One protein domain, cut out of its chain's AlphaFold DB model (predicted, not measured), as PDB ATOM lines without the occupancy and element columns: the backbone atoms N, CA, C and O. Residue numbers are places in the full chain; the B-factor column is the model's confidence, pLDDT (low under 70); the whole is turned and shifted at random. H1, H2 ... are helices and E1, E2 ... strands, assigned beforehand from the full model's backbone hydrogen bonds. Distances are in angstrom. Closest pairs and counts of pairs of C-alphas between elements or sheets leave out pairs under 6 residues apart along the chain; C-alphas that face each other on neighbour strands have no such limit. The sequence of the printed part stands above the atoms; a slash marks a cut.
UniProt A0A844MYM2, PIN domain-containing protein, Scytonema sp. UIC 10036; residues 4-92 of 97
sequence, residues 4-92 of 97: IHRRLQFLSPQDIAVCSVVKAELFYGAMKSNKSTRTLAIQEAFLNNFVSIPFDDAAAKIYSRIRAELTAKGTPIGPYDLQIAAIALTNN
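What this domain is: This is residues 4 to 92 of the 97 residues of the protein "PIN domain-containing protein" of Scytonema sp. UIC 10036 (UniProt A0A844MYM2). Two pairs of helices sit at either end of a loose body, a hairpin of H2 and H3 and a crossed pair of H4 and H5, with a tiny two-stranded ribbon, E1 and E2, between them. H1 lies off to one side, and residues 69 to 74 stick out at the far end of H4. The printed part has 89 residues, with five named helices and two named strands in the order H1, E1, H2, H3, E2, H4, H5; the sheet's order is E1, E2, parallel, and the class is mostly helix. The whole is loose, with a radius of gyration of the C-alphas of 15.3 A and spans of 43 by 35 by 25 A.

How they stand to each other: Start at H1, residues 4 to 8, which touches no helix. Go on to E1, residues 17 to 19, and compare it with E2, residues 51 to 53: the strands are parallel at 33 degrees, with N 18 and O 51 2.8 A apart and N 53 and O 18 3.5 A apart, within hydrogen-bond range. Between them come H2, residues 20 to 32, and H3, residues 36 to 47, in a strand-helix-strand unit, two parallel neighbour strands joined through helices, with a right-handed crossover. H2 and H3 are a helical hairpin: they touch, closest at the C-alphas of Ala 30 and Ser 36, 5.0 A, at a shallow tilt of 24 degrees, opposite ways. Next find H4, residues 57 to 72, and H5, residues 79 to 90, which touch at a steep tilt of 58 degrees, opposite ways; their closest C-alphas, of Tyr 63 and Ala 86, are 5.0 A apart. H2 touches H5 with residues 21 to 22 alone, closest at the C-alphas of Val 21 and Ile 84, 6.6 A. Their tilt of 33 degrees is shallow, only just short of steep. H3 is apart from both H4 and H5. In H1 to H5 every O i to N i+4 pair is within hydrogen-bond range.

Where its parts are: Find C-alpha 4 at (96.730, 50.466, -2.432), where H1 begins. H2 starts at C-alpha 20, (110.747, 56.742, 11.798), and runs 18.2 A; H3 runs 16.1 A. H4, the longest helix, covers 22.7 A. H5 covers 16.3 A and ends at C-alpha 90, (116.649, 45.101, 6.510). E1 and E2 measure 6.4 A and 6.5 A.

The domain as a whole: The two farthest C-alphas, of Arg 38 and Ala 72, are 43.6 A apart. The printed part has no cut, and no link is long. The mean pLDDT of the printed part is 95.4, and no printed residue is under 70; look at H1 for a mean of 81.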
ATOM      1  N   ILE A   4      96.200  50.455  -3.800       81.00
ATOM      2  CA  ILE A   4      96.730  50.466  -2.432       81.00
ATOM      3  C   ILE A   4      95.591  50.402  -1.415       81.00
ATOM      4  O   ILE A   4      95.611  49.547  -0.535       81.00
ATOM      5  N   HIS A   5      94.557  51.236  -1.568       80.19
ATOM      6  CA  HIS A   5      93.422  51.240  -0.644       80.19
ATOM      7  C   HIS A   5      92.729  49.872  -0.584       80.19
ATOM      8  O   HIS A   5      92.413  49.393   0.499       80.19
ATOM      9  N   ARG A   6      92.555  49.204  -1.733       81.56
ATOM     10  CA  ARG A   6      91.989  47.848  -1.780       81.56
ATOM     11  C   ARG A   6      92.877  46.836  -1.054       81.56
ATOM     12  O   ARG A   6      92.355  45.985  -0.352       81.56
ATOM     13  N   ARG A   7      94.201  46.909  -1.212       81.69
ATOM     14  CA  ARG A   7      95.128  45.965  -0.570       81.69
ATOM     15  C   ARG A   7      95.193  46.159   0.946       81.69
ATOM     16  O   ARG A   7      95.225  45.172   1.666       81.69
ATOM     17  N   LEU A   8      95.125  47.405   1.416       81.88
ATOM     18  CA  LEU A   8      95.070  47.723   2.846       81.88
ATOM     19  C   LEU A   8      93.812  47.169   3.532       81.88
ATOM     20  O   LEU A   8      93.884  46.811   4.698       81.88
ATOM     21  N   GLN A   9      92.684  47.038   2.822       83.81
ATOM     22  CA  GLN A   9      91.450  46.454   3.380       83.81
ATOM     23  C   GLN A   9      91.582  44.968   3.752       83.81
ATOM     24  O   GLN A   9      90.769  44.469   4.525       83.81
ATOM     25  N   PHE A  10      92.575  44.263   3.204       86.44
ATOM     26  CA  PHE A  10      92.808  42.840   3.466       86.44
ATOM     27  C   PHE A  10      93.981  42.581   4.423       86.44
ATOM     28  O   PHE A  10      94.336  41.425   4.631       86.44
ATOM     29  N   LEU A  11      94.594  43.629   4.979       85.81
ATOM     30  CA  LEU A  11      95.720  43.523   5.907       85.81
ATOM     31  C   LEU A  11      95.301  43.968   7.307       85.81
ATOM     32  O   LEU A  11      94.496  44.888   7.464       85.81
ATOM     33  N   SER A  12      95.874  43.338   8.333       86.44
ATOM     34  CA  SER A  12      95.771  43.850   9.696       86.44
ATOM     35  C   SER A  12      96.644  45.102   9.832       86.44
ATOM     36  O   SER A  12      97.718  45.158   9.228       86.44
ATOM     37  N   PRO A  13      96.277  46.096  10.664       83.50
ATOM     38  CA  PRO A  13      97.165  47.218  10.980       83.50
ATOM     39  C   PRO A  13      98.549  46.785  11.496       83.50
ATOM     40  O   PRO A  13      99.531  47.488  11.284       83.50
ATOM     41  N   GLN A  14      98.639  45.602  12.115       84.88
ATOM     42  CA  GLN A  14      99.897  45.006  12.586       84.88
ATOM     43  C   GLN A  14     100.808  44.517  11.447       84.88
ATOM     44  O   GLN A  14     102.017  44.428  11.640       84.88
ATOM     45  N   ASP A  15     100.251  44.258  10.260       90.75
ATOM     46  CA  ASP A  15     101.005  43.872   9.057       90.75
ATOM     47  C   ASP A  15     101.560  45.097   8.308       90.75
ATOM     48  O   ASP A  15     102.218  44.968   7.274       90.75
ATOM     49  N   ILE A  16     101.262  46.305   8.798       93.62
ATOM     50  CA  ILE A  16     101.630  47.572   8.178       93.62
ATOM     51  C   ILE A  16     102.581  48.318   9.111       93.62
ATOM     52  O   ILE A  16     102.301  48.544  10.292       93.62
ATOM     53  N   ALA A  17     103.705  48.752   8.551       96.00
ATOM     54  CA  ALA A  17     104.705  49.527   9.259       96.00
ATOM     55  C   ALA A  17     104.896  50.911   8.633       96.00
ATOM     56  O   ALA A  17     104.839  51.075   7.415       96.00
ATOM     57  N   VAL A  18     105.190  51.899   9.479       97.06
ATOM     58  CA  VAL A  18     105.656  53.228   9.078       97.06
ATOM     59  C   VAL A  18     106.977  53.500   9.784       97.06
ATOM     60  O   VAL A  18     107.041  53.530  11.015       97.06
ATOM     61  N   CYS A  19     108.051  53.693   9.021       97.88
ATOM     62  CA  CYS A  19     109.366  53.908   9.611       97.88
ATOM     63  C   CYS A  19     109.523  55.318  10.201       97.88
ATOM     64  O   CYS A  19     108.809  56.259   9.844       97.88
ATOM     65  N   SER A  20     110.490  55.475  11.104       97.62
ATOM     66  CA  SER A  20     110.747  56.742  11.798       97.62
ATOM     67  C   SER A  20     111.112  57.892  10.856       97.62
ATOM     68  O   SER A  20     110.830  59.041  11.180       97.62
ATOM     69  N   VAL A  21     111.701  57.600   9.691       98.25
ATOM     70  CA  VAL A  21     112.069  58.611   8.684       98.25
ATOM     71  C   VAL A  21     110.816  59.247   8.079       98.25
ATOM     72  O   VAL A  21     110.681  60.466   8.112       98.25
ATOM     73  N   VAL A  22     109.840  58.432   7.660       98.00
ATOM     74  CA  VAL A  22     108.539  58.926   7.169       98.00
ATOM     75  C   VAL A  22     107.808  59.712   8.259       98.00
ATOM     76  O   VAL A  22     107.237  60.768   7.990       98.00
ATOM     77  N   LYS A  23     107.848  59.243   9.515       97.81
ATOM     78  CA  LYS A  23     107.266  59.990  10.642       97.81
ATOM     79  C   LYS A  23     107.918  61.362  10.809       97.81
ATOM     80  O   LYS A  23     107.205  62.345  10.979       97.81
ATOM     81  N   ALA A  24     109.246  61.443  10.714       97.88
ATOM     82  CA  ALA A  24     109.972  62.705  10.812       97.88
ATOM     83  C   ALA A  24     109.553  63.695   9.710       97.88
ATOM     84  O   ALA A  24     109.310  64.864  10.010       97.88
ATOM     85  N   GLU A  25     109.395  63.235   8.466       97.56
ATOM     86  CA  GLU A  25     108.919  64.078   7.360       97.56
ATOM     87  C   GLU A  25     107.481  64.568   7.578       97.56
ATOM     88  O   GLU A  25     107.191  65.754   7.388       97.56
ATOM     89  N   LEU A  26     106.583  63.690   8.040       97.62
ATOM     90  CA  LEU A  26     105.200  64.056   8.359       97.62
ATOM     91  C   LEU A  26     105.139  65.108   9.470       97.62
ATOM     92  O   LEU A  26     104.465  66.130   9.303       97.62
ATOM     93  N   PHE A  27     105.877  64.894  10.562       97.56
ATOM     94  CA  PHE A  27     105.931  65.816  11.693       97.56
ATOM     95  C   PHE A  27     106.549  67.155  11.306       97.56
ATOM     96  O   PHE A  27     106.024  68.203  11.686       97.56
ATOM     97  N   TYR A  28     107.603  67.156  10.488       97.75
ATOM     98  CA  TYR A  28     108.152  68.385   9.921       97.75
ATOM     99  C   TYR A  28     107.098  69.147   9.103       97.75
ATOM    100  O   TYR A  28     106.906  70.352   9.297       97.75
ATOM    101  N   GLY A  29     106.347  68.446   8.248       97.38
ATOM    102  CA  GLY A  29     105.231  69.020   7.496       97.38
ATOM    103  C   GLY A  29     104.145  69.618   8.398       97.38
ATOM    104  O   GLY A  29     103.651  70.714   8.123       97.38
ATOM    105  N   ALA A  30     103.813  68.954   9.510       97.69
ATOM    106  CA  ALA A  30     102.889  69.494  10.504       97.69
ATOM    107  C   ALA A  30     103.429  70.773  11.149       97.69
ATOM    108  O   ALA A  30     102.708  71.771  11.191       97.69
ATOM    109  N   MET A  31     104.692  70.779  11.586       97.19
ATOM    110  CA  MET A  31     105.326  71.945  12.214       97.19
ATOM    111  C   MET A  31     105.395  73.154  11.279       97.19
ATOM    112  O   MET A  31     105.236  74.285  11.726       97.19
ATOM    113  N   LYS A  32     105.565  72.927   9.972       97.12
ATOM    114  CA  LYS A  32     105.571  73.986   8.954       97.12
ATOM    115  C   LYS A  32     104.169  74.532   8.629       97.12
ATOM    116  O   LYS A  32     104.051  75.561   7.967       97.12
ATOM    117  N   SER A  33     103.098  73.854   9.043       95.31
ATOM    118  CA  SER A  33     101.722  74.229   8.693       95.31
ATOM    119  C   SER A  33     101.151  75.344   9.581       95.31
ATOM    120  O   SER A  33     101.470  75.447  10.763       95.31
ATOM    121  N   ASN A  34     100.184  76.106   9.054       94.94
ATOM    122  CA  ASN A  34      99.450  77.138   9.810       94.94
ATOM    123  C   ASN A  34      98.643  76.591  11.007       94.94
ATOM    124  O   ASN A  34      98.146  77.363  11.821       94.94
ATOM    125  N   LYS A  35      98.439  75.269  11.087       95.81
ATOM    126  CA  LYS A  35      97.643  74.593  12.126       95.81
ATOM    127  C   LYS A  35      98.465  73.497  12.811       95.81
ATOM    128  O   LYS A  35      97.957  72.397  13.015       95.81
ATOM    129  N   SER A  36      99.722  73.791  13.141       95.44
ATOM    130  CA  SER A  36     100.728  72.819  13.596       95.44
ATOM    131  C   SER A  36     100.233  71.825  14.651       95.44
ATOM    132  O   SER A  36     100.278  70.624  14.397       95.44
ATOM    133  N   THR A  37      99.670  72.292  15.770       96.75
ATOM    134  CA  THR A  37      99.157  71.424  16.849       96.75
ATOM    135  C   THR A  37      98.058  70.476  16.370       96.75
ATOM    136  O   THR A  37      98.070  69.289  16.682       96.75
ATOM    137  N   ARG A  38      97.104  70.983  15.576       97.50
ATOM    138  CA  ARG A  38      95.995  70.171  15.057       97.50
ATOM    139  C   ARG A  38      96.491  69.152  14.032       97.50
ATOM    140  O   ARG A  38      96.040  68.013  14.052       97.50
ATOM    141  N   THR A  39      97.382  69.564  13.130       97.31
ATOM    142  CA  THR A  39      97.946  68.681  12.103       97.31
ATOM    143  C   THR A  39      98.770  67.567  12.744       97.31
ATOM    144  O   THR A  39      98.589  66.410  12.376       97.31
ATOM    145  N   LEU A  40      99.608  67.896  13.735       97.75
ATOM    146  CA  LEU A  40     100.410  66.916  14.464       97.75
ATOM    147  C   LEU A  40      99.519  65.884  15.166       97.75
ATOM    148  O   LEU A  40      99.697  64.693  14.941       97.75
ATOM    149  N   ALA A  41      98.505  66.324  15.918       97.69
ATOM    150  CA  ALA A  41      97.611  65.415  16.639       97.69
ATOM    151  C   ALA A  41      96.885  64.424  15.708       97.69
ATOM    152  O   ALA A  41      96.727  63.250  16.039       97.69
ATOM    153  N   ILE A  42      96.465  64.875  14.519       97.12
ATOM    154  CA  ILE A  42      95.849  64.001  13.506       97.12
ATOM    155  C   ILE A  42      96.862  62.974  12.986       97.12
ATOM    156  O   ILE A  42      96.528  61.798  12.850       97.12
ATOM    157  N   GLN A  43      98.090  63.407  12.691       96.75
ATOM    158  CA  GLN A  43      99.143  62.512  12.215       96.75
ATOM    159  C   GLN A  43      99.532  61.482  13.276       96.75
ATOM    160  O   GLN A  43      99.619  60.304  12.953       96.75
ATOM    161  N   GLU A  44      99.718  61.887  14.532       96.69
ATOM    162  CA  GLU A  44     100.021  60.975  15.640       96.69
ATOM    163  C   GLU A  44      98.906  59.943  15.833       96.69
ATOM    164  O   GLU A  44      99.180  58.745  15.879       96.69
ATOM    165  N   ALA A  45      97.639  60.378  15.847       96.44
ATOM    166  CA  ALA A  45      96.496  59.475  15.962       96.44
ATOM    167  C   ALA A  45      96.434  58.453  14.813       96.44
ATOM    168  O   ALA A  45      96.127  57.284  15.040       96.44
ATOM    169  N   PHE A  46      96.754  58.869  13.585       93.88
ATOM    170  CA  PHE A  46      96.830  57.968  12.436       93.88
ATOM    171  C   PHE A  46      98.013  56.994  12.543       93.88
ATOM    172  O   PHE A  46      97.840  55.789  12.360       93.88
ATOM    173  N   LEU A  47      99.202  57.500  12.874       94.56
ATOM    174  CA  LEU A  47     100.445  56.730  12.935       94.56
ATOM    175  C   LEU A  47     100.483  55.721  14.088       94.56
ATOM    176  O   LEU A  47     101.196  54.725  13.980       94.56
ATOM    177  N   ASN A  48      99.714  55.944  15.157       93.88
ATOM    178  CA  ASN A  48      99.592  55.019  16.287       93.88
ATOM    179  C   ASN A  48      98.911  53.688  15.929       93.88
ATOM    180  O   ASN A  48      98.977  52.747  16.711       93.88
ATOM    181  N   ASN A  49      98.289  53.585  14.750       91.81
ATOM    182  CA  ASN A  49      97.689  52.335  14.281       91.81
ATOM    183  C   ASN A  49      98.709  51.366  13.659       91.81
ATOM    184  O   ASN A  49      98.352  50.224  13.386       91.81
ATOM    185  N   PHE A  50      99.947  51.806  13.408       92.31
ATOM    186  CA  PHE A  50     100.943  51.044  12.649       92.31
ATOM    187  C   PHE A  50     102.206  50.767  13.456       92.31
ATOM    188  O   PHE A  50     102.603  51.547  14.328       92.31
ATOM    189  N   VAL A  51     102.899  49.689  13.094       94.38
ATOM    190  CA  VAL A  51     104.214  49.373  13.656       94.38
ATOM    191  C   VAL A  51     105.214  50.465  13.271       94.38
ATOM    192  O   VAL A  51     105.276  50.902  12.124       94.38
ATOM    193  N   SER A  52     106.016  50.917  14.235       94.94
ATOM    194  CA  SER A  52     107.051  51.927  14.015       94.94
ATOM    195  C   SER A  52     108.424  51.278  13.933       94.94
ATOM    196  O   SER A  52     108.885  50.734  14.931       94.94
ATOM    197  N   ILE A  53     109.101  51.384  12.790       97.94
ATOM    198  CA  ILE A  53     110.438  50.790  12.611       97.94
ATOM    199  C   ILE A  53     111.507  51.896  12.595       97.94
ATOM    200  O   ILE A  53     111.387  52.830  11.793       97.94
ATOM    201  N   PRO A  54     112.527  51.846  13.471       98.19
ATOM    202  CA  PRO A  54     113.585  52.850  13.506       98.19
ATOM    203  C   PRO A  54     114.586  52.678  12.355       98.19
ATOM    204  O   PRO A  54     114.706  51.608  11.761       98.19
ATOM    205  N   PHE A  55     115.349  53.733  12.072       98.44
ATOM    206  CA  PHE A  55     116.617  53.603  11.355       98.44
ATOM    207  C   PHE A  55     117.710  53.210  12.357       98.44
ATOM    208  O   PHE A  55     118.176  54.056  13.118       98.44
ATOM    209  N   ASP A  56     118.068  51.930  12.391       98.50
ATOM    210  CA  ASP A  56     119.057  51.357  13.308       98.50
ATOM    211  C   ASP A  56     120.380  50.994  12.602       98.50
ATOM    212  O   ASP A  56     120.563  51.228  11.402       98.50
ATOM    213  N   ASP A  57     121.319  50.399  13.341       98.69
ATOM    214  CA  ASP A  57     122.635  50.016  12.816       98.69
ATOM    215  C   ASP A  57     122.563  48.953  11.707       98.69
ATOM    216  O   ASP A  57     123.435  48.901  10.832       98.69
ATOM    217  N   ALA A  58     121.540  48.094  11.714       98.50
ATOM    218  CA  ALA A  58     121.340  47.108  10.659       98.50
ATOM    219  C   ALA A  58     120.903  47.802   9.359       98.50
ATOM    220  O   ALA A  58     121.513  47.581   8.305       98.50
ATOM    221  N   ALA A  59     119.945  48.729   9.449       98.56
ATOM    222  CA  ALA A  59     119.543  49.574   8.332       98.56
ATOM    223  C   ALA A  59     120.694  50.463   7.836       98.56
ATOM    224  O   ALA A  59     120.862  50.624   6.626       98.56
ATOM    225  N   ALA A  60     121.542  50.981   8.729       98.62
ATOM    226  CA  ALA A  60     122.702  51.791   8.364       98.62
ATOM    227  C   ALA A  60     123.721  51.028   7.497       98.62
ATOM    228  O   ALA A  60     124.271  51.591   6.544       98.62
ATOM    229  N   LYS A  61     123.937  49.732   7.767       98.75
ATOM    230  CA  LYS A  61     124.807  48.869   6.945       98.75
ATOM    231  C   LYS A  61     124.239  48.641   5.544       98.75
ATOM    232  O   LYS A  61     124.980  48.690   4.565       98.75
ATOM    233  N   ILE A  62     122.930  48.409   5.428       98.44
ATOM    234  CA  ILE A  62     122.272  48.254   4.123       98.44
ATOM    235  C   ILE A  62     122.285  49.576   3.349       98.44
ATOM    236  O   ILE A  62     122.628  49.591   2.165       98.44
ATOM    237  N   TYR A  63     121.992  50.688   4.025       98.50
ATOM    238  CA  TYR A  63     122.030  52.036   3.464       98.50
ATOM    239  C   TYR A  63     123.387  52.357   2.835       98.50
ATOM    240  O   TYR A  63     123.441  52.781   1.681       98.50
ATOM    241  N   SER A  64     124.485  52.155   3.572       98.25
ATOM    242  CA  SER A  64     125.822  52.533   3.104       98.25
ATOM    243  C   SER A  64     126.231  51.747   1.860       98.25
ATOM    244  O   SER A  64     126.728  52.341   0.901       98.25
ATOM    245  N   ARG A  65     125.939  50.440   1.836       98.44
ATOM    246  CA  ARG A  65     126.182  49.576   0.678       98.44
ATOM    247  C   ARG A  65     125.412  50.056  -0.552       98.44
ATOM    248  O   ARG A  65     126.017  50.295  -1.592       98.44
ATOM    249  N   ILE A  66     124.096  50.248  -0.432       98.00
ATOM    250  CA  ILE A  66     123.257  50.667  -1.567       98.00
ATOM    251  C   ILE A  66     123.649  52.068  -2.041       98.00
ATOM    252  O   ILE A  66     123.717  52.311  -3.244       98.00
ATOM    253  N   ARG A  67     123.964  52.989  -1.121       98.25
ATOM    254  CA  ARG A  67     124.421  54.336  -1.475       98.25
ATOM    255  C   ARG A  67     125.683  54.288  -2.324       98.25
ATOM    256  O   ARG A  67     125.722  54.927  -3.369       98.25
ATOM    257  N   ALA A  68     126.687  53.522  -1.894       98.25
ATOM    258  CA  ALA A  68     127.932  53.365  -2.638       98.25
ATOM    259  C   ALA A  68     127.678  52.787  -4.040       98.25
ATOM    260  O   ALA A  68     128.179  53.330  -5.024       98.25
ATOM    261  N   GLU A  69     126.845  51.748  -4.146       98.12
ATOM    262  CA  GLU A  69     126.486  51.126  -5.426       98.12
ATOM    263  C   GLU A  69     125.770  52.099  -6.376       98.12
ATOM    264  O   GLU A  69     126.135  52.204  -7.547       98.12
ATOM    265  N   LEU A  70     124.759  52.826  -5.895       98.12
ATOM    266  CA  LEU A  70     123.986  53.772  -6.705       98.12
ATOM    267  C   LEU A  70     124.810  54.992  -7.119       98.12
ATOM    268  O   LEU A  70     124.694  55.458  -8.252       98.12
ATOM    269  N   THR A  71     125.672  55.492  -6.230       97.75
ATOM    270  CA  THR A  71     126.601  56.578  -6.554       97.75
ATOM    271  C   THR A  71     127.611  56.139  -7.610       97.75
ATOM    272  O   THR A  71     127.803  56.864  -8.583       97.75
ATOM    273  N   ALA A  72     128.201  54.947  -7.481       98.00
ATOM    274  CA  ALA A  72     129.127  54.410  -8.480       98.00
ATOM    275  C   ALA A  72     128.467  54.226  -9.861       98.00
ATOM    276  O   ALA A  72     129.127  54.377 -10.885       98.00
ATOM    277  N   LYS A  73     127.158  53.945  -9.895       98.00
ATOM    278  CA  LYS A  73     126.360  53.831 -11.126       98.00
ATOM    279  C   LYS A  73     125.862  55.172 -11.685       98.00
ATOM    280  O   LYS A  73     125.241  55.180 -12.742       98.00
ATOM    281  N   GLY A  74     126.098  56.292 -10.998       97.69
ATOM    282  CA  GLY A  74     125.617  57.612 -11.421       97.69
ATOM    283  C   GLY A  74     124.106  57.819 -11.262       97.69
ATOM    284  O   GLY A  74     123.550  58.727 -11.871       97.69
ATOM    285  N   THR A  75     123.432  57.006 -10.442       96.62
ATOM    286  CA  THR A  75     121.975  57.057 -10.222       96.62
ATOM    287  C   THR A  75     121.639  57.218  -8.732       96.62
ATOM    288  O   THR A  75     121.014  56.328  -8.146       96.62
ATOM    289  N   PRO A  76     122.094  58.296  -8.064       93.44
ATOM    290  CA  PRO A  76     121.825  58.490  -6.645       93.44
ATOM    291  C   PRO A  76     120.326  58.688  -6.385       93.44
ATOM    292  O   PRO A  76     119.623  59.324  -7.167       93.44
ATOM    293  N   ILE A  77     119.859  58.177  -5.247       94.50
ATOM    294  CA  ILE A  77     118.510  58.407  -4.713       94.50
ATOM    295  C   ILE A  77     118.613  59.377  -3.529       94.50
ATOM    296  O   ILE A  77     119.667  59.469  -2.886       94.50
ATOM    297  N   GLY A  78     117.532  60.111  -3.246       96.62
ATOM    298  CA  GLY A  78     117.442  61.014  -2.101       96.62
ATOM    299  C   GLY A  78     117.823  60.321  -0.783       96.62
ATOM    300  O   GLY A  78     117.537  59.138  -0.594       96.62
ATOM    301  N   PRO A  79     118.490  61.023   0.152       95.38
ATOM    302  CA  PRO A  79     119.018  60.393   1.358       95.38
ATOM    303  C   PRO A  79     117.927  59.812   2.268       95.38
ATOM    304  O   PRO A  79     118.169  58.762   2.858       95.38
ATOM    305  N   TYR A  80     116.750  60.443   2.364       97.81
ATOM    306  CA  TYR A  80     115.630  59.926   3.161       97.81
ATOM    307  C   TYR A  80     114.952  58.730   2.491       97.81
ATOM    308  O   TYR A  80     114.819  57.693   3.135       97.81
ATOM    309  N   ASP A  81     114.662  58.803   1.189       98.00
ATOM    310  CA  ASP A  81     114.159  57.659   0.411       98.00
ATOM    311  C   ASP A  81     115.082  56.443   0.530       98.00
ATOM    312  O   ASP A  81     114.635  55.309   0.706       98.00
ATOM    313  N   LEU A  82     116.395  56.673   0.498       98.06
ATOM    314  CA  LEU A  82     117.372  55.607   0.642       98.06
ATOM    315  C   LEU A  82     117.397  55.018   2.062       98.06
ATOM    316  O   LEU A  82     117.575  53.810   2.211       98.06
ATOM    317  N   GLN A  83     117.195  55.829   3.108       98.50
ATOM    318  CA  GLN A  83     117.012  55.314   4.472       98.50
ATOM    319  C   GLN A  83     115.725  54.488   4.582       98.50
ATOM    320  O   GLN A  83     115.752  53.400   5.152       98.50
ATOM    321  N   ILE A  84     114.620  54.955   3.993       98.56
ATOM    322  CA  ILE A  84     113.338  54.237   3.963       98.56
ATOM    323  C   ILE A  84     113.504  52.874   3.273       98.56
ATOM    324  O   ILE A  84     113.116  51.846   3.832       98.56
ATOM    325  N   ALA A  85     114.147  52.845   2.103       98.19
ATOM    326  CA  ALA A  85     114.441  51.612   1.377       98.19
ATOM    327  C   ALA A  85     115.345  50.665   2.180       98.19
ATOM    328  O   ALA A  85     115.088  49.462   2.233       98.19
ATOM    329  N   ALA A  86     116.375  51.190   2.848       98.38
ATOM    330  CA  ALA A  86     117.266  50.385   3.677       98.38
ATOM    331  C   ALA A  86     116.541  49.747   4.872       98.38
ATOM    332  O   ALA A  86     116.774  48.574   5.162       98.38
ATOM    333  N   ILE A  87     115.631  50.475   5.528       98.62
ATOM    334  CA  ILE A  87     114.799  49.942   6.617       98.62
ATOM    335  C   ILE A  87     113.908  48.808   6.100       98.62
ATOM    336  O   ILE A  87     113.869  47.740   6.712       98.62
ATOM    337  N   ALA A  88     113.236  49.010   4.962       98.31
ATOM    338  CA  ALA A  88     112.376  47.990   4.367       98.31
ATOM    339  C   ALA A  88     113.161  46.714   4.022       98.31
ATOM    340  O   ALA A  88     112.761  45.619   4.412       98.31
ATOM    341  N   LEU A  89     114.319  46.853   3.368       98.31
ATOM    342  CA  LEU A  89     115.173  45.721   2.998       98.31
ATOM    343  C   LEU A  89     115.728  44.974   4.217       98.31
ATOM    344  O   LEU A  89     115.761  43.748   4.216       98.31
ATOM    345  N   THR A  90     116.126  45.698   5.266       98.31
ATOM    346  CA  THR A  90     116.649  45.101   6.510       98.31
ATOM    347  C   THR A  90     115.603  44.239   7.215       98.31
ATOM    348  O   THR A  90     115.940  43.209   7.789       98.31
ATOM    349  N   ASN A  91     114.331  44.632   7.133       97.44
ATOM    350  CA  ASN A  91     113.215  43.948   7.785       97.44
ATOM    351  C   ASN A  91     112.450  42.999   6.842       97.44
ATOM    352  O   ASN A  91     111.389  42.504   7.209       97.44
ATOM    353  N   ASN A  92     112.969  42.746   5.632       96.88
ATOM    354  CA  ASN A  92     112.323  41.925   4.599       96.88
ATOM    355  C   ASN A  92     110.871  42.357   4.288       96.88
ATOM    356  O   ASN A  92     109.960  41.535   4.181       96.88
TER     357      ASN A  92